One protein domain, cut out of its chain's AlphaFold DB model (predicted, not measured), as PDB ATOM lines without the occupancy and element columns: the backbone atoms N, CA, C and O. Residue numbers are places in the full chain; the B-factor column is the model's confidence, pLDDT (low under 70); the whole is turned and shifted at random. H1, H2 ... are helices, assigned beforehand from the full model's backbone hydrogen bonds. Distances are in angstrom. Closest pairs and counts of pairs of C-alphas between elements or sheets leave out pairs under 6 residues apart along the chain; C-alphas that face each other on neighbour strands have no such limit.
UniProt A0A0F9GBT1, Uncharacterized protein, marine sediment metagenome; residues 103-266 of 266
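AT A GLANCE: This is residues 103 to 266 of the 266 residues of an uncharacterized protein of marine sediment metagenome (UniProt A0A0F9GBT1). One long helix, H7, runs through the middle of a flat domain, with H6 folded alongside it as a helical hairpin and H5 crossing it nearly at a right angle. H3 packs on the later half of H7, H2 packs on the first part of H5, and H4 lies away from the other helices. The 164 printed residues hold seven named helices, H1 to H7 in chain order, and no named strand: the class is all helix. The whole is only just compact, close to loose, with a radius of gyration of the C-alphas of 18.0 A and spans of 56 by 51 by 22 A.

IN THESE COORDINATES: H7, residues 233 to 259, measures 38.6 A and ends at C-alpha 259, (22.542, -3.863, -18.542). H6 is residues 193 to 207, 21.3 A; H5 is residues 167 to 183, 24.5 A. H1, residues 104 to 108, begins at C-alpha 104, (24.750, -14.652, -18.884). H2 is residues 115 to 124, H3 134 to 140, H4 148 to 154.

HOW THE PARTS SIT: H7, the hub, touches H6 at a shallow tilt of 33 degrees, opposite ways, only just short of steep; their closest C-alphas, Cys 198 and Ala 244, are 5.0 A apart. With residues 241 to 245 alone H7 touches H5, about perpendicular at 75 degrees, C-alphas of Gly 177 and Lys 241 closest at 4.5 A. With residues 246 to 253 alone it touches H3, C-alphas of Val 134 and Ala 250 closest at 5.7 A. H2 touches H5 at a shallow tilt of 31 degrees, opposite ways, C-alphas of Asn 124 and Leu 169 closest at 6.9 A. H1 touches H2, C-alphas of Ile 107 and Ala 118 closest at 6.2 A. H4 touches no helix. In H1 to H7 every O i to N i+4 pair is within hydrogen-bond range.

THE WHOLE: The C-alphas farthest apart, Ser 224 and Ala 266, are 58.6 A apart. The printed part has no cut. The links H4 to H5 and H6 to H7 are long. The pLDDT is under 70 in residues 146 to 164, 210 to 218, 220 to 230 and 264 to 266.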
ATOM      1  N   MET A 103      24.532 -10.692 -17.375       93.75
ATOM      2  CA  MET A 103      25.250 -10.849 -18.646       93.75
ATOM      3  C   MET A 103      25.258 -12.271 -19.204       93.75
ATOM      4  O   MET A 103      25.779 -12.475 -20.299       93.75
ATOM      5  N   TYR A 104      24.703 -13.248 -18.489       95.44
ATOM      6  CA  TYR A 104      24.750 -14.652 -18.884       95.44
ATOM      7  C   TYR A 104      24.203 -14.878 -20.291       95.44
ATOM      8  O   TYR A 104      24.965 -15.252 -21.180       95.44
ATOM      9  N   GLU A 105      22.927 -14.553 -20.522       95.44
ATOM     10  CA  GLU A 105      22.258 -14.747 -21.816       95.44
ATOM     11  C   GLU A 105      22.961 -13.995 -22.952       95.44
ATOM     12  O   GLU A 105      23.051 -14.477 -24.083       95.44
ATOM     13  N   ARG A 106      23.541 -12.826 -22.645       94.56
ATOM     14  CA  ARG A 106      24.328 -12.051 -23.611       94.56
ATOM     15  C   ARG A 106      25.604 -12.783 -24.009       94.56
ATOM     16  O   ARG A 106      25.983 -12.692 -25.167       94.56
ATOM     17  N   ILE A 107      26.261 -13.488 -23.091       94.81
ATOM     18  CA  ILE A 107      27.500 -14.229 -23.359       94.81
ATOM     19  C   ILE A 107      27.197 -15.583 -24.010       94.81
ATOM     20  O   ILE A 107      27.756 -15.893 -25.063       94.81
ATOM     21  N   VAL A 108      26.313 -16.395 -23.420       94.69
ATOM     22  CA  VAL A 108      26.024 -17.745 -23.935       94.69
ATOM     23  C   VAL A 108      25.189 -17.736 -25.213       94.69
ATOM     24  O   VAL A 108      25.156 -18.752 -25.908       94.69
ATOM     25  N   GLY A 109      24.574 -16.606 -25.577       91.75
ATOM     26  CA  GLY A 109      23.890 -16.422 -26.858       91.75
ATOM     27  C   GLY A 109      24.804 -16.552 -28.085       91.75
ATOM     28  O   GLY A 109      24.312 -16.753 -29.197       91.75
ATOM     29  N   PHE A 110      26.129 -16.503 -27.905       89.50
ATOM     30  CA  PHE A 110      27.100 -16.643 -28.992       89.50
ATOM     31  C   PHE A 110      27.553 -18.078 -29.243       89.50
ATOM     32  O   PHE A 110      27.650 -18.923 -28.349       89.50
ATOM     33  N   CYS A 111      27.898 -18.347 -30.501       81.94
ATOM     34  CA  CYS A 111      28.428 -19.636 -30.921       81.94
ATOM     35  C   CYS A 111      29.702 -20.027 -30.164       81.94
ATOM     36  O   CYS A 111      30.703 -19.314 -30.182       81.94
ATOM     37  N   GLY A 112      29.680 -21.223 -29.572       83.25
ATOM     38  CA  GLY A 112      30.846 -21.822 -28.925       83.25
ATOM     39  C   GLY A 112      31.128 -21.326 -27.506       83.25
ATOM     40  O   GLY A 112      32.119 -21.764 -26.937       83.25
ATOM     41  N   LEU A 113      30.287 -20.460 -26.930       92.19
ATOM     42  CA  LEU A 113      30.356 -20.110 -25.510       92.19
ATOM     43  C   LEU A 113      29.327 -20.928 -24.718       92.19
ATOM     44  O   LEU A 113      28.152 -21.016 -25.095       92.19
ATOM     45  N   ASP A 114      29.810 -21.559 -23.653       94.62
ATOM     46  CA  ASP A 114      29.049 -22.350 -22.690       94.62
ATOM     47  C   ASP A 114      29.121 -21.712 -21.296       94.62
ATOM     48  O   ASP A 114      29.801 -20.702 -21.086       94.62
ATOM     49  N   ASP A 115      28.416 -22.307 -20.342       96.88
ATOM     50  CA  ASP A 115      28.293 -21.801 -18.979       96.88
ATOM     51  C   ASP A 115      29.660 -21.726 -18.287       96.88
ATOM     52  O   ASP A 115      29.965 -20.766 -17.584       96.88
ATOM     53  N   VAL A 116      30.537 -22.703 -18.537       96.31
ATOM     54  CA  VAL A 116      31.881 -22.744 -17.947       96.31
ATOM     55  C   VAL A 116      32.728 -21.585 -18.466       96.31
ATOM     56  O   VAL A 116      33.404 -20.913 -17.686       96.31
ATOM     57  N   LEU A 117      32.703 -21.313 -19.771       95.56
ATOM     58  CA  LEU A 117      33.414 -20.179 -20.353       95.56
ATOM     59  C   LEU A 117      32.807 -18.850 -19.917       95.56
ATOM     60  O   LEU A 117      33.570 -17.946 -19.582       95.56
ATOM     61  N   ALA A 118      31.481 -18.734 -19.867       96.56
ATOM     62  CA  ALA A 118      30.812 -17.539 -19.368       96.56
ATOM     63  C   ALA A 118      31.216 -17.247 -17.917       96.56
ATOM     64  O   ALA A 118      31.627 -16.129 -17.610       96.56
ATOM     65  N   ALA A 119      31.210 -18.269 -17.058       97.19
ATOM     66  CA  ALA A 119      31.642 -18.165 -15.670       97.19
ATOM     67  C   ALA A 119      33.105 -17.728 -15.577       97.19
ATOM     68  O   ALA A 119      33.430 -16.839 -14.802       97.19
ATOM     69  N   ARG A 120      33.994 -18.286 -16.408       96.81
ATOM     70  CA  ARG A 120      35.411 -17.886 -16.441       96.81
ATOM     71  C   ARG A 120      35.634 -16.473 -16.964       96.81
ATOM     72  O   ARG A 120      36.614 -15.859 -16.554       96.81
ATOM     73  N   ILE A 121      34.793 -15.983 -17.875       95.38
ATOM     74  CA  ILE A 121      34.835 -14.592 -18.344       95.38
ATOM     75  C   ILE A 121      34.415 -13.680 -17.196       95.38
ATOM     76  O   ILE A 121      35.206 -12.832 -16.803       95.38
ATOM     77  N   ILE A 122      33.216 -13.889 -16.646       95.25
ATOM     78  CA  ILE A 122      32.630 -13.043 -15.597       95.25
ATOM     79  C   ILE A 122      33.490 -13.100 -14.332       95.25
ATOM     80  O   ILE A 122      33.958 -12.075 -13.864       95.25
ATOM     81  N   GLY A 123      33.796 -14.298 -13.835       95.00
ATOM     82  CA  GLY A 123      34.532 -14.482 -12.589       95.00
ATOM     83  C   GLY A 123      35.970 -13.971 -12.629       95.00
ATOM     84  O   GLY A 123      36.478 -13.570 -11.596       95.00
ATOM     85  N   ASN A 124      36.656 -13.950 -13.778       94.25
ATOM     86  CA  ASN A 124      38.018 -13.388 -13.862       94.25
ATOM     87  C   ASN A 124      38.050 -11.905 -14.253       94.25
ATOM     88  O   ASN A 124      39.120 -11.285 -14.219       94.25
ATOM     89  N   LEU A 125      36.924 -11.355 -14.701       91.94
ATOM     90  CA  LEU A 125      36.809  -9.943 -15.009       91.94
ATOM     91  C   LEU A 125      36.575  -9.170 -13.709       91.94
ATOM     92  O   LEU A 125      35.706  -9.549 -12.931       91.94
ATOM     93  N   PRO A 126      37.312  -8.074 -13.454       86.19
ATOM     94  CA  PRO A 126      36.790  -7.073 -12.538       86.19
ATOM     95  C   PRO A 126      35.524  -6.459 -13.149       86.19
ATOM     96  O   PRO A 126      35.265  -6.635 -14.346       86.19
ATOM     97  N   ASP A 127      34.797  -5.670 -12.363       84.44
ATOM     98  CA  ASP A 127      33.698  -4.854 -12.876       84.44
ATOM     99  C   ASP A 127      34.111  -4.138 -14.180       84.44
ATOM    100  O   ASP A 127      35.148  -3.470 -14.232       84.44
ATOM    101  N   LEU A 128      33.332  -4.283 -15.260       85.50
ATOM    102  CA  LEU A 128      33.665  -3.675 -16.548       85.50
ATOM    103  C   LEU A 128      33.665  -2.138 -16.511       85.50
ATOM    104  O   LEU A 128      34.325  -1.519 -17.358       85.50
ATOM    105  N   TRP A 129      33.049  -1.514 -15.501       85.56
ATOM    106  CA  TRP A 129      33.182  -0.078 -15.232       85.56
ATOM    107  C   TRP A 129      34.613   0.346 -14.867       85.56
ATOM    108  O   TRP A 129      34.986   1.504 -15.075       85.56
ATOM    109  N   TYR A 130      35.460  -0.594 -14.433       86.50
ATOM    110  CA  TYR A 130      36.900  -0.396 -14.230       86.50
ATOM    111  C   TYR A 130      37.640   0.013 -15.519       86.50
ATOM    112  O   TYR A 130      38.688   0.676 -15.483       86.50
ATOM    113  N   PHE A 131      37.109  -0.371 -16.683       90.88
ATOM    114  CA  PHE A 131      37.688  -0.043 -17.980       90.88
ATOM    115  C   PHE A 131      36.975   1.167 -18.589       90.88
ATOM    116  O   PHE A 131      35.874   1.048 -19.127       90.88
ATOM    117  N   GLU A 132      37.634   2.331 -18.566       90.62
ATOM    118  CA  GLU A 132      37.142   3.556 -19.231       90.62
ATOM    119  C   GLU A 132      36.929   3.383 -20.735       90.62
ATOM    120  O   GLU A 132      36.052   4.013 -21.310       90.62
ATOM    121  N   THR A 133      37.746   2.554 -21.383       93.75
ATOM    122  CA  THR A 133      37.658   2.308 -22.821       93.75
ATOM    123  C   THR A 133      37.804   0.827 -23.113       93.75
ATOM    124  O   THR A 133      38.534   0.105 -22.424       93.75
ATOM    125  N   VAL A 134      37.185   0.380 -24.204       95.25
ATOM    126  CA  VAL A 134      37.339  -0.992 -24.702       95.25
ATOM    127  C   VAL A 134      38.807  -1.364 -24.960       95.25
ATOM    128  O   VAL A 134      39.217  -2.501 -24.743       95.25
ATOM    129  N   SER A 135      39.654  -0.409 -25.354       92.38
ATOM    130  CA  SER A 135      41.079  -0.675 -25.571       92.38
ATOM    131  C   SER A 135      41.803  -1.082 -24.284       92.38
ATOM    132  O   SER A 135      42.689  -1.934 -24.333       92.38
ATOM    133  N   LYS A 136      41.399  -0.540 -23.124       90.75
ATOM    134  CA  LYS A 136      41.923  -0.959 -21.813       90.75
ATOM    135  C   LYS A 136      41.485  -2.382 -21.463       90.75
ATOM    136  O   LYS A 136      42.294  -3.151 -20.948       90.75
ATOM    137  N   LEU A 137      40.253  -2.758 -21.816       93.81
ATOM    138  CA  LEU A 137      39.778  -4.140 -21.708       93.81
ATOM    139  C   LEU A 137      40.593  -5.080 -22.612       93.81
ATOM    140  O   LEU A 137      41.065  -6.122 -22.163       93.81
ATOM    141  N   TRP A 138      40.848  -4.702 -23.869       94.56
ATOM    142  CA  TRP A 138      41.702  -5.493 -24.762       94.56
ATOM    143  C   TRP A 138      43.119  -5.669 -24.212       94.56
ATOM    144  O   TRP A 138      43.662  -6.770 -24.294       94.56
ATOM    145  N   ALA A 139      43.710  -4.619 -23.638       89.75
ATOM    146  CA  ALA A 139      45.016  -4.696 -22.988       89.75
ATOM    147  C   ALA A 139      44.995  -5.664 -21.792       89.75
ATOM    148  O   ALA A 139      45.903  -6.480 -21.638       89.75
ATOM    149  N   PHE A 140      43.918  -5.659 -20.998       90.94
ATOM    150  CA  PHE A 140      43.741  -6.581 -19.873       90.94
ATOM    151  C   PHE A 140      43.692  -8.056 -20.306       90.94
ATOM    152  O   PHE A 140      44.261  -8.925 -19.641       90.94
ATOM    153  N   PHE A 141      43.094  -8.326 -21.469       93.31
ATOM    154  CA  PHE A 141      43.087  -9.635 -22.134       93.31
ATOM    155  C   PHE A 141      44.369  -9.952 -22.927       93.31
ATOM    156  O   PHE A 141      44.467 -11.023 -23.528       93.31
ATOM    157  N   HIS A 142      45.359  -9.053 -22.941       90.31
ATOM    158  CA  HIS A 142      46.579  -9.147 -23.751       90.31
ATOM    159  C   HIS A 142      46.313  -9.273 -25.263       90.31
ATOM    160  O   HIS A 142      46.987 -10.030 -25.970       90.31
ATOM    161  N   MET A 143      45.313  -8.542 -25.754       91.56
ATOM    162  CA  MET A 143      44.926  -8.502 -27.165       91.56
ATOM    163  C   MET A 143      45.344  -7.204 -27.868       91.56
ATOM    164  O   MET A 143      45.234  -7.112 -29.087       91.56
ATOM    165  N   ASP A 144      45.845  -6.197 -27.156       85.31
ATOM    166  CA  ASP A 144      46.270  -4.904 -27.720       85.31
ATOM    167  C   ASP A 144      47.451  -4.993 -28.710       85.31
ATOM    168  O   ASP A 144      47.617  -4.097 -29.531       85.31
ATOM    169  N   GLY A 145      48.179  -6.113 -28.731       75.12
ATOM    170  CA  GLY A 145      49.284  -6.371 -29.659       75.12
ATOM    171  C   GLY A 145      50.656  -6.002 -29.097       75.12
ATOM    172  O   GLY A 145      51.658  -6.260 -29.763       75.12
ATOM    173  N   HIS A 146      50.714  -5.462 -27.877       68.19
ATOM    174  CA  HIS A 146      51.967  -5.240 -27.165       68.19
ATOM    175  C   HIS A 146      52.483  -6.552 -26.557       68.19
ATOM    176  O   HIS A 146      51.704  -7.427 -26.160       68.19
ATOM    177  N   ASP A 147      53.809  -6.718 -26.468       65.25
ATOM    178  CA  ASP A 147      54.360  -7.838 -25.709       65.25
ATOM    179  C   ASP A 147      54.061  -7.595 -24.227       65.25
ATOM    180  O   ASP A 147      54.619  -6.710 -23.584       65.25
ATOM    181  N   TRP A 148      53.171  -8.406 -23.662       62.00
ATOM    182  CA  TRP A 148      52.818  -8.379 -22.243       62.00
ATOM    183  C   TRP A 148      54.043  -8.403 -21.309       62.00
ATOM    184  O   TRP A 148      53.986  -7.890 -20.191       62.00
ATOM    185  N   ARG A 149      55.173  -8.972 -21.758       63.66
ATOM    186  CA  ARG A 149      56.435  -8.972 -21.003       63.66
ATOM    187  C   ARG A 149      57.003  -7.569 -20.813       63.66
ATOM    188  O   ARG A 149      57.713  -7.342 -19.837       63.66
ATOM    189  N   GLU A 150      56.710  -6.642 -21.717       60.78
ATOM    190  CA  GLU A 150      57.106  -5.238 -21.619       60.78
ATOM    191  C   GLU A 150      56.227  -4.490 -20.611       60.78
ATOM    192  O   GLU A 150      56.758  -3.780 -19.758       60.78
ATOM    193  N   LEU A 151      54.919  -4.775 -20.582       57.88
ATOM    194  CA  LEU A 151      53.982  -4.205 -19.599       57.88
ATOM    195  C   LEU A 151      54.357  -4.561 -18.145       57.88
ATOM    196  O   LEU A 151      54.234  -3.731 -17.240       57.88
ATOM    197  N   VAL A 152      54.873  -5.777 -17.914       58.47
ATOM    198  CA  VAL A 152      55.375  -6.224 -16.596       58.47
ATOM    199  C   VAL A 152      56.683  -5.524 -16.201       58.47
ATOM    200  O   VAL A 152      56.965  -5.349 -15.014       58.47
ATOM    201  N   LYS A 153      57.510  -5.120 -17.174       55.38
ATOM    202  CA  LYS A 153      58.772  -4.408 -16.914       55.38
ATOM    203  C   LYS A 153      58.527  -2.940 -16.567       55.38
ATOM    204  O   LYS A 153      59.178  -2.423 -15.663       55.38
ATOM    205  N   GLU A 154      57.582  -2.287 -17.236       54.38
ATOM    206  CA  GLU A 154      57.251  -0.876 -16.992       54.38
ATOM    207  C   GLU A 154      56.621  -0.644 -15.613       54.38
ATOM    208  O   GLU A 154      56.922   0.355 -14.960       54.38
ATOM    209  N   THR A 155      55.828  -1.596 -15.108       55.03
ATOM    210  CA  THR A 155      55.243  -1.513 -13.757       55.03
ATOM    211  C   THR A 155      56.294  -1.523 -12.642       55.03
ATOM    212  O   THR A 155      56.022  -1.036 -11.550       55.03
ATOM    213  N   LYS A 156      57.506  -2.037 -12.899       54.94
ATOM    214  CA  LYS A 156      58.602  -2.065 -11.915       54.94
ATOM    215  C   LYS A 156      59.407  -0.762 -11.841       54.94
ATOM    216  O   LYS A 156      60.117  -0.566 -10.863       54.94
ATOM    217  N   LYS A 157      59.318   0.126 -12.838       55.41
ATOM    218  CA  LYS A 157      60.117   1.367 -12.927       55.41
ATOM    219  C   LYS A 157      59.327   2.627 -12.545       55.41
ATOM    220  O   LYS A 157      59.446   3.652 -13.205       55.41
ATOM    221  N   GLY A 158      58.472   2.552 -11.524       56.19
ATOM    222  CA  GLY A 158      57.731   3.721 -11.021       56.19
ATOM    223  C   GLY A 158      56.705   4.323 -11.994       56.19
ATOM    224  O   GLY A 158      56.137   5.373 -11.707       56.19
ATOM    225  N   GLY A 159      56.440   3.676 -13.136       54.69
ATOM    226  CA  GLY A 159      55.381   4.089 -14.052       54.69
ATOM    227  C   GLY A 159      54.002   3.899 -13.419       54.69
ATOM    228  O   GLY A 159      53.796   2.965 -12.640       54.69
ATOM    229  N   LYS A 160      53.041   4.770 -13.774       54.59
ATOM    230  CA  LYS A 160      51.619   4.608 -13.416       54.59
ATOM    231  C   LYS A 160      51.222   3.148 -13.653       54.59
ATOM    232  O   LYS A 160      51.499   2.633 -14.737       54.59
ATOM    233  N   LYS A 161      50.624   2.485 -12.650       53.28
ATOM    234  CA  LYS A 161      50.199   1.076 -12.727       53.28
ATOM    235  C   LYS A 161      49.373   0.874 -14.005       53.28
ATOM    236  O   LYS A 161      48.193   1.206 -14.032       53.28
ATOM    237  N   ARG A 162      49.988   0.362 -15.077       57.78
ATOM    238  CA  ARG A 162      49.234  -0.119 -16.239       57.78
ATOM    239  C   ARG A 162      48.387  -1.295 -15.762       57.78
ATOM    240  O   ARG A 162      48.818  -2.038 -14.879       57.78
ATOM    241  N   TYR A 163      47.188  -1.432 -16.327       61.78
ATOM    242  CA  TYR A 163      46.290  -2.559 -16.088       61.78
ATOM    243  C   TYR A 163      47.105  -3.859 -16.113       61.78
ATOM    244  O   TYR A 163      47.681  -4.208 -17.144       61.78
ATOM    245  N   ARG A 164      47.233  -4.534 -14.964       69.00
ATOM    246  CA  ARG A 164      47.991  -5.785 -14.879       69.00
ATOM    247  C   ARG A 164      47.176  -6.832 -15.625       69.00
ATOM    248  O   ARG A 164      46.210  -7.338 -15.069       69.00
ATOM    249  N   GLY A 165      47.514  -7.084 -16.887       77.19
ATOM    250  CA  GLY A 165      46.775  -8.043 -17.698       77.19
ATOM    251  C   GLY A 165      46.710  -9.407 -17.014       77.19
ATOM    252  O   GLY A 165      47.647  -9.812 -16.320       77.19
ATOM    253  N   SER A 166      45.596 -10.110 -17.203       84.69
ATOM    254  CA  SER A 166      45.347 -11.412 -16.584       84.69
ATOM    255  C   SER A 166      45.857 -12.535 -17.504       84.69
ATOM    256  O   SER A 166      45.385 -12.671 -18.643       84.69
ATOM    257  N   PRO A 167      46.847 -13.347 -17.076       86.56
ATOM    258  CA  PRO A 167      47.296 -14.509 -17.843       86.56
ATOM    259  C   PRO A 167      46.165 -15.506 -18.139       86.56
ATOM    260  O   PRO A 167      46.120 -16.077 -19.232       86.56
ATOM    261  N   GLN A 168      45.236 -15.670 -17.193       89.62
ATOM    262  CA  GLN A 168      44.055 -16.522 -17.302       89.62
ATOM    263  C   GLN A 168      43.159 -16.047 -18.446       89.62
ATOM    264  O   GLN A 168      42.866 -16.812 -19.369       89.62
ATOM    265  N   LEU A 169      42.815 -14.754 -18.453       92.06
ATOM    266  CA  LEU A 169      41.975 -14.159 -19.489       92.06
ATOM    267  C   LEU A 169      42.638 -14.169 -20.866       92.06
ATOM    268  O   LEU A 169      41.961 -14.364 -21.871       92.06
ATOM    269  N   ARG A 170      43.968 -14.054 -20.942       92.12
ATOM    270  CA  ARG A 170      44.687 -14.239 -22.212       92.12
ATOM    271  C   ARG A 170      44.488 -15.639 -22.778       92.12
ATOM    272  O   ARG A 170      44.187 -15.786 -23.960       92.12
ATOM    273  N   SER A 171      44.693 -16.665 -21.952       92.12
ATOM    274  CA  SER A 171      44.484 -18.060 -22.356       92.12
ATOM    275  C   SER A 171      43.032 -18.289 -22.780       92.12
ATOM    276  O   SER A 171      42.765 -18.867 -23.836       92.12
ATOM    277  N   LEU A 172      42.090 -17.743 -22.008       94.06
ATOM    278  CA  LEU A 172      40.665 -17.779 -22.308       94.06
ATOM    279  C   LEU A 172      40.355 -17.140 -23.665       94.06
ATOM    280  O   LEU A 172      39.687 -17.754 -24.486       94.06
ATOM    281  N   ALA A 173      40.906 -15.965 -23.951       94.56
ATOM    282  CA  ALA A 173      40.679 -15.262 -25.203       94.56
ATOM    283  C   ALA A 173      41.281 -15.967 -26.426       94.56
ATOM    284  O   ALA A 173      40.663 -15.967 -27.491       94.56
ATOM    285  N   TRP A 174      42.409 -16.668 -26.279       93.12
ATOM    286  CA  TRP A 174      42.886 -17.574 -27.329       93.12
ATOM    287  C   TRP A 174      41.920 -18.732 -27.589       93.12
ATOM    288  O   TRP A 174      41.647 -19.054 -28.749       93.12
ATOM    289  N   ASN A 175      41.375 -19.332 -26.529       93.31
ATOM    290  CA  ASN A 175      40.387 -20.402 -26.654       93.31
ATOM    291  C   ASN A 175      39.085 -19.896 -27.289       93.31
ATOM    292  O   ASN A 175      38.575 -20.551 -28.198       93.31
ATOM    293  N   MET A 176      38.606 -18.710 -26.900       94.75
ATOM    294  CA  MET A 176      37.437 -18.066 -27.510       94.75
ATOM    295  C   MET A 176      37.628 -17.869 -29.012       94.75
ATOM    296  O   MET A 176      36.762 -18.257 -29.787       94.75
ATOM    297  N   GLY A 177      38.781 -17.356 -29.452       94.44
ATOM    298  CA  GLY A 177      39.050 -17.176 -30.882       94.44
ATOM    299  C   GLY A 177      38.972 -18.487 -31.674       94.44
ATOM    300  O   GLY A 177      38.451 -18.511 -32.789       94.44
ATOM    301  N   ARG A 178      39.436 -19.602 -31.093       94.19
ATOM    302  CA  ARG A 178      39.290 -20.933 -31.701       94.19
ATOM    303  C   ARG A 178      37.820 -21.349 -31.809       94.19
ATOM    304  O   ARG A 178      37.419 -21.826 -32.865       94.19
ATOM    305  N   LEU A 179      37.038 -21.158 -30.746       93.00
ATOM    306  CA  LEU A 179      35.622 -21.539 -30.687       93.00
ATOM    307  C   LEU A 179      34.765 -20.703 -31.645       93.00
ATOM    308  O   LEU A 179      33.983 -21.267 -32.406       93.00
ATOM    309  N   ILE A 180      34.989 -19.388 -31.688       93.25
ATOM    310  CA  ILE A 180      34.336 -18.471 -32.629       93.25
ATOM    311  C   ILE A 180      34.572 -18.926 -34.074       93.25
ATOM    312  O   ILE A 180      33.632 -18.998 -34.859       93.25
ATOM    313  N   MET A 181      35.811 -19.287 -34.423       90.88
ATOM    314  CA  MET A 181      36.134 -19.769 -35.769       90.88
ATOM    315  C   MET A 181      35.495 -21.132 -36.080       90.88
ATOM    316  O   MET A 181      35.086 -21.381 -37.211       90.88
ATOM    317  N   GLN A 182      35.430 -22.031 -35.095       89.75
ATOM    318  CA  GLN A 182      34.900 -23.382 -35.277       89.75
ATOM    319  C   GLN A 182      33.376 -23.391 -35.445       89.75
ATOM    320  O   GLN A 182      32.865 -24.086 -36.324       89.75
ATOM    321  N   TYR A 183      32.669 -22.631 -34.607       86.38
ATOM    322  CA  TYR A 183      31.211 -22.692 -34.483       86.38
ATOM    323  C   TYR A 183      30.483 -21.509 -35.120       86.38
ATOM    324  O   TYR A 183      29.300 -21.618 -35.419       86.38
ATOM    325  N   GLY A 184      31.163 -20.389 -35.349       79.75
ATOM    326  CA  GLY A 184      30.581 -19.201 -35.958       79.75
ATOM    327  C   GLY A 184      30.567 -19.286 -37.486       79.75
ATOM    328  O   GLY A 184      31.278 -18.557 -38.182       79.75
ATOM    329  N   LYS A 185      29.785 -20.230 -38.008       84.69
ATOM    330  CA  LYS A 185      29.507 -20.384 -39.441       84.69
ATOM    331  C   LYS A 185      28.071 -19.962 -39.742       84.69
ATOM    332  O   LYS A 185      27.236 -19.918 -38.840       84.69
ATOM    333  N   GLU A 186      27.786 -19.643 -41.001       78.06
ATOM    334  CA  GLU A 186      26.412 -19.396 -41.447       78.06
ATOM    335  C   GLU A 186      25.519 -20.603 -41.115       78.06
ATOM    336  O   GLU A 186      25.945 -21.753 -41.237       78.06
ATOM    337  N   GLY A 187      24.303 -20.336 -40.632       72.81
ATOM    338  CA  GLY A 187      23.363 -21.374 -40.193       72.81
ATOM    339  C   GLY A 187      23.646 -21.971 -38.809       72.81
ATOM    340  O   GLY A 187      23.023 -22.966 -38.436       72.81
ATOM    341  N   ALA A 188      24.570 -21.403 -38.026       83.00
ATOM    342  CA  ALA A 188      24.760 -21.834 -36.647       83.00
ATOM    343  C   ALA A 188      23.498 -21.596 -35.795       83.00
ATOM    344  O   ALA A 188      22.779 -20.617 -35.974       83.00
ATOM    345  N   LYS A 189      23.248 -22.496 -34.831       83.38
ATOM    346  CA  LYS A 189      22.082 -22.421 -33.928       83.38
ATOM    347  C   LYS A 189      22.093 -21.193 -33.009       83.38
ATOM    348  O   LYS A 189      21.041 -20.772 -32.547       83.38
ATOM    349  N   LYS A 190      23.283 -20.686 -32.690       89.06
ATOM    350  CA  LYS A 190      23.515 -19.509 -31.842       89.06
ATOM    351  C   LYS A 190      23.951 -18.333 -32.716       89.06
ATOM    352  O   LYS A 190      24.261 -18.538 -33.886       89.06
ATOM    353  N   ASP A 191      24.030 -17.123 -32.158       89.88
ATOM    354  CA  ASP A 191      24.439 -15.935 -32.918       89.88
ATOM    355  C   ASP A 191      25.858 -16.136 -33.513       89.88
ATOM    356  O   ASP A 191      26.826 -16.321 -32.755       89.88
ATOM    357  N   PRO A 192      26.007 -16.151 -34.857       93.94
ATOM    358  CA  PRO A 192      27.279 -16.403 -35.523       93.94
ATOM    359  C   PRO A 192      28.090 -15.128 -35.786       93.94
ATOM    360  O   PRO A 192      29.157 -15.234 -36.392       93.94
ATOM    361  N   ARG A 193      27.635 -13.933 -35.370       94.94
ATOM    362  CA  ARG A 193      28.197 -12.641 -35.813       94.94
ATOM    363  C   ARG A 193      29.718 -12.557 -35.732       94.94
ATOM    364  O   ARG A 193      30.366 -12.147 -36.688       94.94
ATOM    365  N   PHE A 194      30.319 -13.001 -34.629       94.31
ATOM    366  CA  PHE A 194      31.774 -12.917 -34.449       94.31
ATOM    367  C   PHE A 194      32.523 -13.950 -35.287       94.31
ATOM    368  O   PHE A 194      33.677 -13.735 -35.655       94.31
ATOM    369  N   GLY A 195      31.861 -15.055 -35.618       94.31
ATOM    370  CA  GLY A 195      32.344 -16.023 -36.586       94.31
ATOM    371  C   GLY A 195      32.407 -15.449 -37.989       94.31
ATOM    372  O   GLY A 195      33.442 -15.559 -38.641       94.31
ATOM    373  N   LEU A 196      31.345 -14.759 -38.411       94.94
ATOM    374  CA  LEU A 196      31.305 -14.051 -39.693       94.94
ATOM    375  C   LEU A 196      32.398 -12.977 -39.755       94.94
ATOM    376  O   LEU A 196      33.207 -12.986 -40.679       94.94
ATOM    377  N   VAL A 197      32.536 -12.166 -38.698       95.88
ATOM    378  CA  VAL A 197      33.639 -11.197 -38.555       95.88
ATOM    379  C   VAL A 197      35.011 -11.877 -38.665       95.88
ATOM    380  O   VAL A 197      35.926 -11.354 -39.306       95.88
ATOM    381  N   CYS A 198      35.184 -13.061 -38.068       95.75
ATOM    382  CA  CYS A 198      36.421 -13.831 -38.181       95.75
ATOM    383  C   CYS A 198      36.683 -14.284 -39.627       95.75
ATOM    384  O   CYS A 198      37.817 -14.196 -40.100       95.75
ATOM    385  N   GLN A 199      35.659 -14.765 -40.334       95.62
ATOM    386  CA  GLN A 199      35.772 -15.236 -41.717       95.62
ATOM    387  C   GLN A 199      36.071 -14.092 -42.689       95.62
ATOM    388  O   GLN A 199      36.963 -14.216 -43.530       95.62
ATOM    389  N   GLU A 200      35.383 -12.960 -42.550       96.19
ATOM    390  CA  GLU A 200      35.659 -11.739 -43.312       96.19
ATOM    391  C   GLU A 200      37.091 -11.265 -43.079       96.19
ATOM    392  O   GLU A 200      37.830 -10.990 -44.029       96.19
ATOM    393  N   ARG A 201      37.534 -11.257 -41.815       96.44
ATOM    394  CA  ARG A 201      38.908 -10.882 -41.488       96.44
ATOM    395  C   ARG A 201      39.928 -11.850 -42.080       96.44
ATOM    396  O   ARG A 201      40.996 -11.407 -42.500       96.44
ATOM    397  N   LEU A 202      39.621 -13.143 -42.129       95.38
ATOM    398  CA  LEU A 202      40.490 -14.146 -42.739       95.38
ATOM    399  C   LEU A 202      40.640 -13.910 -44.249       95.38
ATOM    400  O   LEU A 202      41.766 -13.893 -44.742       95.38
ATOM    401  N   LYS A 203      39.532 -13.642 -44.960       95.38
ATOM    402  CA  LYS A 203      39.545 -13.266 -46.388       95.38
ATOM    403  C   LYS A 203      40.395 -12.012 -46.619       95.38
ATOM    404  O   LYS A 203      41.240 -11.993 -47.510       95.38
ATOM    405  N   TYR A 204      40.235 -11.005 -45.763       95.12
ATOM    406  CA  TYR A 204      41.010  -9.765 -45.818       95.12
ATOM    407  C   TYR A 204      42.512  -9.959 -45.539       95.12
ATOM    408  O   TYR A 204      43.351  -9.385 -46.228       95.12
ATOM    409  N   GLU A 205      42.910 -10.766 -44.551       92.44
ATOM    410  CA  GLU A 205      44.338 -11.042 -44.313       92.44
ATOM    411  C   GLU A 205      44.952 -11.935 -45.408       92.44
ATOM    412  O   GLU A 205      46.161 -11.866 -45.637       92.44
ATOM    413  N   ALA A 206      44.140 -12.739 -46.105       91.00
ATOM    414  CA  ALA A 206      44.562 -13.528 -47.262       91.00
ATOM    415  C   ALA A 206      44.766 -12.688 -48.535       91.00
ATOM    416  O   ALA A 206      45.591 -13.060 -49.372       91.00
ATOM    417  N   SER A 207      44.055 -11.561 -48.671       91.25
ATOM    418  CA  SER A 207      44.194 -10.639 -49.806       91.25
ATOM    419  C   SER A 207      45.340  -9.636 -49.649       91.25
ATOM    420  O   SER A 207      45.733  -9.005 -50.628       91.25
ATOM    421  N   LYS A 208      45.887  -9.466 -48.437       86.00
ATOM    422  CA  LYS A 208      47.018  -8.560 -48.205       86.00
ATOM    423  C   LYS A 208      48.299  -9.069 -48.868       86.00
ATOM    424  O   LYS A 208      48.589 -10.268 -48.779       86.00
ATOM    425  N   PRO A 209      49.117  -8.167 -49.439       79.06
ATOM    426  CA  PRO A 209      50.479  -8.519 -49.803       79.06
ATOM    427  C   PRO A 209      51.255  -8.973 -48.556       79.06
ATOM    428  O   PRO A 209      50.919  -8.615 -47.419       79.06
ATOM    429  N   GLY A 210      52.275  -9.807 -48.764       68.94
ATOM    430  CA  GLY A 210      53.199 -10.248 -47.723       68.94
ATOM    431  C   GLY A 210      53.780  -9.073 -46.938       68.94
ATOM    432  O   GLY A 210      53.815  -7.936 -47.404       68.94
ATOM    433  N   CYS A 211      54.195  -9.323 -45.694       65.62
ATOM    434  CA  CYS A 211      54.805  -8.260 -44.907       65.62
ATOM    435  C   CYS A 211      56.221  -7.976 -45.424       65.62
ATOM    436  O   CYS A 211      57.062  -8.860 -45.370       65.62
ATOM    437  N   ASN A 212      56.528  -6.734 -45.790       58.53
ATOM    438  CA  ASN A 212      57.905  -6.310 -46.100       58.53
ATOM    439  C   ASN A 212      58.780  -6.142 -44.842       58.53
ATOM    440  O   ASN A 212      59.824  -5.500 -44.890       58.53
ATOM    441  N   ASN A 213      58.361  -6.682 -43.691       58.81
ATOM    442  CA  ASN A 213      59.161  -6.605 -42.476       58.81
ATOM    443  C   ASN A 213      60.172  -7.754 -42.464       58.81
ATOM    444  O   ASN A 213      59.751  -8.917 -42.424       58.81
ATOM    445  N   PRO A 214      61.484  -7.458 -42.454       60.91
ATOM    446  CA  PRO A 214      62.486  -8.493 -42.300       60.91
ATOM    447  C   PRO A 214      62.310  -9.179 -40.944       60.91
ATOM    448  O   PRO A 214      62.126  -8.529 -39.909       60.91
ATOM    449  N   LEU A 215      62.359 -10.509 -40.947       60.09
ATOM    450  CA  LEU A 215      62.351 -11.283 -39.713       60.09
ATOM    451  C   LEU A 215      63.703 -11.082 -39.025       60.09
ATOM    452  O   LEU A 215      64.739 -11.389 -39.604       60.09
ATOM    453  N   LYS A 216      63.697 -10.576 -37.791       59.91
ATOM    454  CA  LYS A 216      64.894 -10.523 -36.944       59.91
ATOM    455  C   LYS A 216      64.868 -11.692 -35.968       59.91
ATOM    456  O   LYS A 216      63.850 -11.919 -35.312       59.91
ATOM    457  N   ASP A 217      65.963 -12.432 -35.862       61.69
ATOM    458  CA  ASP A 217      66.125 -13.407 -34.785       61.69
ATOM    459  C   ASP A 217      66.422 -12.720 -33.435       61.69
ATOM    460  O   ASP A 217      66.565 -11.498 -33.338       61.69
ATOM    461  N   LYS A 218      66.542 -13.511 -32.359       66.25
ATOM    462  CA  LYS A 218      66.896 -13.001 -31.020       66.25
ATOM    463  C   LYS A 218      68.302 -12.383 -30.945       66.25
ATOM    464  O   LYS A 218      68.601 -11.723 -29.955       66.25
ATOM    465  N   LYS A 219      69.156 -12.624 -31.941       71.75
ATOM    466  CA  LYS A 219      70.514 -12.081 -32.072       71.75
ATOM    467  C   LYS A 219      70.555 -10.854 -32.998       71.75
ATOM    468  O   LYS A 219      71.627 -10.307 -33.217       71.75
ATOM    469  N   GLY A 220      69.407 -10.410 -33.520       67.12
ATOM    470  CA  GLY A 220      69.315  -9.292 -34.455       67.12
ATOM    471  C   GLY A 220      69.706  -9.639 -35.893       67.12
ATOM    472  O   GLY A 220      69.766  -8.732 -36.721       67.12
ATOM    473  N   VAL A 221      69.935 -10.919 -36.211       62.53
ATOM    474  CA  VAL A 221      70.178 -11.386 -37.576       62.53
ATOM    475  C   VAL A 221      68.902 -11.171 -38.374       62.53
ATOM    476  O   VAL A 221      67.849 -11.743 -38.085       62.53
ATOM    477  N   VAL A 222      69.007 -10.280 -39.352       56.91
ATOM    478  CA  VAL A 222      67.967  -9.960 -40.322       56.91
ATOM    479  C   VAL A 222      67.957 -11.099 -41.337       56.91
ATOM    480  O   VAL A 222      68.868 -11.206 -42.155       56.91
ATOM    481  N   TYR A 223      66.954 -11.971 -41.282       53.94
ATOM    482  CA  TYR A 223      66.702 -12.886 -42.388       53.94
ATOM    483  C   TYR A 223      66.181 -12.060 -43.556       53.94
ATOM    484  O   TYR A 223      65.241 -11.275 -43.378       53.94
ATOM    485  N   SER A 224      66.826 -12.214 -44.714       45.62
ATOM    486  CA  SER A 224      66.469 -11.537 -45.956       45.62
ATOM    487  C   SER A 224      65.019 -11.854 -46.280       45.62
ATOM    488  O   SER A 224      64.696 -12.959 -46.715       45.62
ATOM    489  N   ASP A 225      64.184 -10.865 -45.999       47.44
ATOM    490  CA  ASP A 225      62.787 -10.766 -46.346       47.44
ATOM    491  C   ASP A 225      61.896 -11.870 -45.765       47.44
ATOM    492  O   ASP A 225      62.115 -13.078 -45.867       47.44
ATOM    493  N   CYS A 226      60.732 -11.464 -45.274       50.94
ATOM    494  CA  CYS A 226      59.572 -12.302 -45.519       50.94
ATOM    495  C   CYS A 226      59.322 -12.269 -47.043       50.94
ATOM    496  O   CYS A 226      58.366 -11.664 -47.504       50.94
ATOM    497  N   ASN A 227      60.178 -12.927 -47.839       48.25
ATOM    498  CA  ASN A 227      60.069 -13.065 -49.301       48.25
ATOM    499  C   ASN A 227      58.840 -13.892 -49.713       48.25
ATOM    500  O   ASN A 227      58.663 -14.284 -50.866       48.25
ATOM    501  N   LYS A 228      57.960 -14.193 -48.756       52.22
ATOM    502  CA  LYS A 228      56.664 -14.763 -49.041       52.22
ATOM    503  C   LYS A 228      55.786 -13.641 -49.567       52.22
ATOM    504  O   LYS A 228      55.429 -12.724 -48.836       52.22
ATOM    505  N   VAL A 229      55.343 -13.812 -50.810       55.69
ATOM    506  CA  VAL A 229      54.309 -13.001 -51.474       55.69
ATOM    507  C   VAL A 229      53.083 -12.780 -50.572       55.69
ATOM    508  O   VAL A 229      52.369 -11.794 -50.732       55.69
ATOM    509  N   ARG A 230      52.835 -13.679 -49.601       64.00
ATOM    510  CA  ARG A 230      51.765 -13.585 -48.600       64.00
ATOM    511  C   ARG A 230      52.214 -14.060 -47.220       64.00
ATOM    512  O   ARG A 230      53.099 -14.900 -47.078       64.00
ATOM    513  N   CYS A 231      51.549 -13.553 -46.186       77.06
ATOM    514  CA  CYS A 231      51.743 -14.040 -44.824       77.06
ATOM    515  C   CYS A 231      51.334 -15.523 -44.687       77.06
ATOM    516  O   CYS A 231      50.515 -16.011 -45.462       77.06
ATOM    517  N   SER A 232      51.886 -16.254 -43.711       85.19
ATOM    518  CA  SER A 232      51.493 -17.655 -43.502       85.19
ATOM    519  C   SER A 232      50.019 -17.763 -43.100       85.19
ATOM    520  O   SER A 232      49.506 -16.913 -42.369       85.19
ATOM    521  N   THR A 233      49.359 -18.843 -43.524       89.19
ATOM    522  CA  THR A 233      47.958 -19.145 -43.175       89.19
ATOM    523  C   THR A 233      47.736 -19.114 -41.665       89.19
ATOM    524  O   THR A 233      46.818 -18.461 -41.178       89.19
ATOM    525  N   LEU A 234      48.661 -19.698 -40.897       89.00
ATOM    526  CA  LEU A 234      48.626 -19.670 -39.436       89.00
ATOM    527  C   LEU A 234      48.634 -18.243 -38.859       89.00
ATOM    528  O   LEU A 234      47.960 -17.970 -37.866       89.00
ATOM    529  N   HIS A 235      49.401 -17.320 -39.445       87.56
ATOM    530  CA  HIS A 235      49.437 -15.929 -38.984       87.56
ATOM    531  C   HIS A 235      48.163 -15.169 -39.353       87.56
ATOM    532  O   HIS A 235      47.643 -14.419 -38.527       87.56
ATOM    533  N   GLN A 236      47.641 -15.397 -40.562       91.31
ATOM    534  CA  GLN A 236      46.358 -14.851 -41.014       91.31
ATOM    535  C   GLN A 236      45.226 -15.303 -40.083       91.31
ATOM    536  O   GLN A 236      44.494 -14.465 -39.555       91.31
ATOM    537  N   GLU A 237      45.154 -16.601 -39.778       93.56
ATOM    538  CA  GLU A 237      44.189 -17.155 -38.828       93.56
ATOM    539  C   GLU A 237      44.322 -16.553 -37.432       93.56
ATOM    540  O   GLU A 237      43.320 -16.199 -36.813       93.56
ATOM    541  N   ARG A 238      45.546 -16.429 -36.900       92.38
ATOM    542  CA  ARG A 238      45.763 -15.839 -35.570       92.38
ATOM    543  C   ARG A 238      45.260 -14.403 -35.515       92.38
ATOM    544  O   ARG A 238      44.569 -14.046 -34.565       92.38
ATOM    545  N   LYS A 239      45.558 -13.595 -36.533       92.62
ATOM    546  CA  LYS A 239      45.050 -12.223 -36.629       92.62
ATOM    547  C   LYS A 239      43.527 -12.176 -36.730       92.62
ATOM    548  O   LYS A 239      42.917 -11.350 -36.057       92.62
ATOM    549  N   ALA A 240      42.924 -13.055 -37.530       95.12
ATOM    550  CA  ALA A 240      41.473 -13.149 -37.663       95.12
ATOM    551  C   ALA A 240      40.800 -13.495 -36.325       95.12
ATOM    552  O   ALA A 240      39.892 -12.786 -35.895       95.12
ATOM    553  N   LYS A 241      41.329 -14.495 -35.607       95.06
ATOM    554  CA  LYS A 241      40.870 -14.886 -34.264       95.06
ATOM    555  C   LYS A 241      40.972 -13.729 -33.269       95.06
ATOM    556  O   LYS A 241      39.999 -13.434 -32.585       95.06
ATOM    557  N   VAL A 242      42.119 -13.043 -33.211       95.25
ATOM    558  CA  VAL A 242      42.314 -11.881 -32.321       95.25
ATOM    559  C   VAL A 242      41.316 -10.770 -32.641       95.25
ATOM    560  O   VAL A 242      40.735 -10.190 -31.728       95.25
ATOM    561  N   TYR A 243      41.084 -10.480 -33.923       96.19
ATOM    562  CA  TYR A 243      40.130  -9.454 -34.346       96.19
ATOM    563  C   TYR A 243      38.689  -9.794 -33.939       96.19
ATOM    564  O   TYR A 243      37.980  -8.947 -33.394       96.19
ATOM    565  N   ALA A 244      38.274 -11.045 -34.140       96.31
ATOM    566  CA  ALA A 244      36.954 -11.515 -33.736       96.31
ATOM    567  C   ALA A 244      36.765 -11.449 -32.212       96.31
ATOM    568  O   ALA A 244      35.745 -10.958 -31.737       96.31
ATOM    569  N   VAL A 245      37.781 -11.849 -31.442       96.50
ATOM    570  CA  VAL A 245      37.753 -11.754 -29.975       96.50
ATOM    571  C   VAL A 245      37.707 -10.301 -29.504       96.50
ATOM    572  O   VAL A 245      36.944  -9.991 -28.598       96.50
ATOM    573  N   LYS A 246      38.452  -9.381 -30.131       96.81
ATOM    574  CA  LYS A 246      38.341  -7.942 -29.829       96.81
ATOM    575  C   LYS A 246      36.936  -7.409 -30.071       96.81
ATOM    576  O   LYS A 246      36.437  -6.650 -29.246       96.81
ATOM    577  N   SER A 247      36.319  -7.822 -31.175       97.19
ATOM    578  CA  SER A 247      34.952  -7.431 -31.532       97.19
ATOM    579  C   SER A 247      33.945  -7.960 -30.506       97.19
ATOM    580  O   SER A 247      33.077  -7.218 -30.062       97.19
ATOM    581  N   PHE A 248      34.118  -9.207 -30.056       96.38
ATOM    582  CA  PHE A 248      33.332  -9.783 -28.963       96.38
ATOM    583  C   PHE A 248      33.510  -9.016 -27.646       96.38
ATOM    584  O   PHE A 248      32.527  -8.672 -27.001       96.38
ATOM    585  N   LEU A 249      34.748  -8.698 -27.259       96.25
ATOM    586  CA  LEU A 249      35.023  -7.938 -26.035       96.25
ATOM    587  C   LEU A 249      34.477  -6.504 -26.095       96.25
ATOM    588  O   LEU A 249      34.080  -5.972 -25.065       96.25
ATOM    589  N   ALA A 250      34.448  -5.888 -27.281       97.06
ATOM    590  CA  ALA A 250      33.830  -4.579 -27.482       97.06
ATOM    591  C   ALA A 250      32.327  -4.626 -27.236       97.06
ATOM    592  O   ALA A 250      31.825  -3.887 -26.396       97.06
ATOM    593  N   TYR A 251      31.649  -5.574 -27.879       96.25
ATOM    594  CA  TYR A 251      30.236  -5.828 -27.636       96.25
ATOM    595  C   TYR A 251      29.957  -6.115 -26.155       96.25
ATOM    596  O   TYR A 251      29.033  -5.551 -25.580       96.25
ATOM    597  N   LEU A 252      30.771  -6.964 -25.519       95.19
ATOM    598  CA  LEU A 252      30.598  -7.299 -24.108       95.19
ATOM    599  C   LEU A 252      30.700  -6.051 -23.225       95.19
ATOM    600  O   LEU A 252      29.879  -5.880 -22.335       95.19
ATOM    601  N   TRP A 253      31.677  -5.181 -23.483       95.69
ATOM    602  CA  TRP A 253      31.867  -3.928 -22.751       95.69
ATOM    603  C   TRP A 253      30.679  -2.967 -22.906       95.69
ATOM    604  O   TRP A 253      30.239  -2.382 -21.919       95.69
ATOM    605  N   GLU A 254      30.135  -2.841 -24.118       95.75
ATOM    606  CA  GLU A 254      28.956  -2.014 -24.403       95.75
ATOM    607  C   GLU A 254      27.701  -2.563 -23.715       95.75
ATOM    608  O   GLU A 254      27.003  -1.841 -23.003       95.75
ATOM    609  N   GLU A 255      27.433  -3.859 -23.878       94.81
ATOM    610  CA  GLU A 255      26.262  -4.510 -23.295       94.81
ATOM    611  C   GLU A 255      26.284  -4.505 -21.772       94.81
ATOM    612  O   GLU A 255      25.248  -4.310 -21.144       94.81
ATOM    613  N   TRP A 256      27.455  -4.679 -21.167       93.44
ATOM    614  CA  TRP A 256      27.582  -4.660 -19.715       93.44
ATOM    615  C   TRP A 256      27.226  -3.300 -19.140       93.44
ATOM    616  O   TRP A 256      26.465  -3.234 -18.187       93.44
ATOM    617  N   ARG A 257      27.696  -2.212 -19.761       91.88
ATOM    618  CA  ARG A 257      27.332  -0.840 -19.374       91.88
ATOM    619  C   ARG A 257      25.866  -0.513 -19.640       91.88
ATOM    620  O   ARG A 257      25.319   0.389 -19.019       91.88
ATOM    621  N   ARG A 258      25.237  -1.220 -20.582       91.94
ATOM    622  CA  ARG A 258      23.809  -1.080 -20.875       91.94
ATOM    623  C   ARG A 258      22.933  -1.794 -19.847       91.94
ATOM    624  O   ARG A 258      21.866  -1.292 -19.515       91.94
ATOM    625  N   VAL A 259      23.340  -2.986 -19.415       90.62
ATOM    626  CA  VAL A 259      22.542  -3.863 -18.542       90.62
ATOM    627  C   VAL A 259      22.821  -3.604 -17.063       90.62
ATOM    628  O   VAL A 259      21.908  -3.714 -16.249       90.62
ATOM    629  N   MET A 260      24.060  -3.269 -16.712       85.69
ATOM    630  CA  MET A 260      24.476  -3.023 -15.335       85.69
ATOM    631  C   MET A 260      24.503  -1.515 -15.067       85.69
ATOM    632  O   MET A 260      25.123  -0.784 -15.844       85.69
ATOM    633  N   PRO A 261      23.875  -1.037 -13.980       81.50
ATOM    634  CA  PRO A 261      23.980   0.362 -13.585       81.50
ATOM    635  C   PRO A 261      25.441   0.737 -13.304       81.50
ATOM    636  O   PRO A 261      26.267  -0.124 -12.990       81.50
ATOM    637  N   GLU A 262      25.766   2.025 -13.434       81.81
ATOM    638  CA  GLU A 262      27.069   2.527 -12.999       81.81
ATOM    639  C   GLU A 262      27.186   2.361 -11.478       81.81
ATOM    640  O   GLU A 262      26.272   2.783 -10.762       81.81
ATOM    641  N   PRO A 263      28.264   1.743 -10.962       76.75
ATOM    642  CA  PRO A 263      28.461   1.627  -9.528       76.75
ATOM    643  C   PRO A 263      28.555   3.023  -8.913       76.75
ATOM    644  O   PRO A 263      29.318   3.875  -9.385       76.75
ATOM    645  N   ILE A 264      27.796   3.256  -7.842       67.31
ATOM    646  CA  ILE A 264      27.881   4.489  -7.063       67.31
ATOM    647  C   ILE A 264      29.255   4.494  -6.394       67.31
ATOM    648  O   ILE A 264      29.524   3.727  -5.474       67.31
ATOM    649  N   ARG A 265      30.167   5.331  -6.893       66.06
ATOM    650  CA  ARG A 265      31.490   5.495  -6.284       66.06
ATOM    651  C   ARG A 265      31.325   6.315  -5.004       66.06
ATOM    652  O   ARG A 265      31.141   7.527  -5.093       66.06
ATOM    653  N   ALA A 266      31.336   5.632  -3.861       45.75
ATOM    654  CA  ALA A 266      31.419   6.247  -2.536       45.75
ATOM    655  C   ALA A 266      32.787   6.906  -2.298       45.75
ATOM    656  O   ALA A 266      33.804   6.387  -2.823       45.75
TER     657      ALA A 266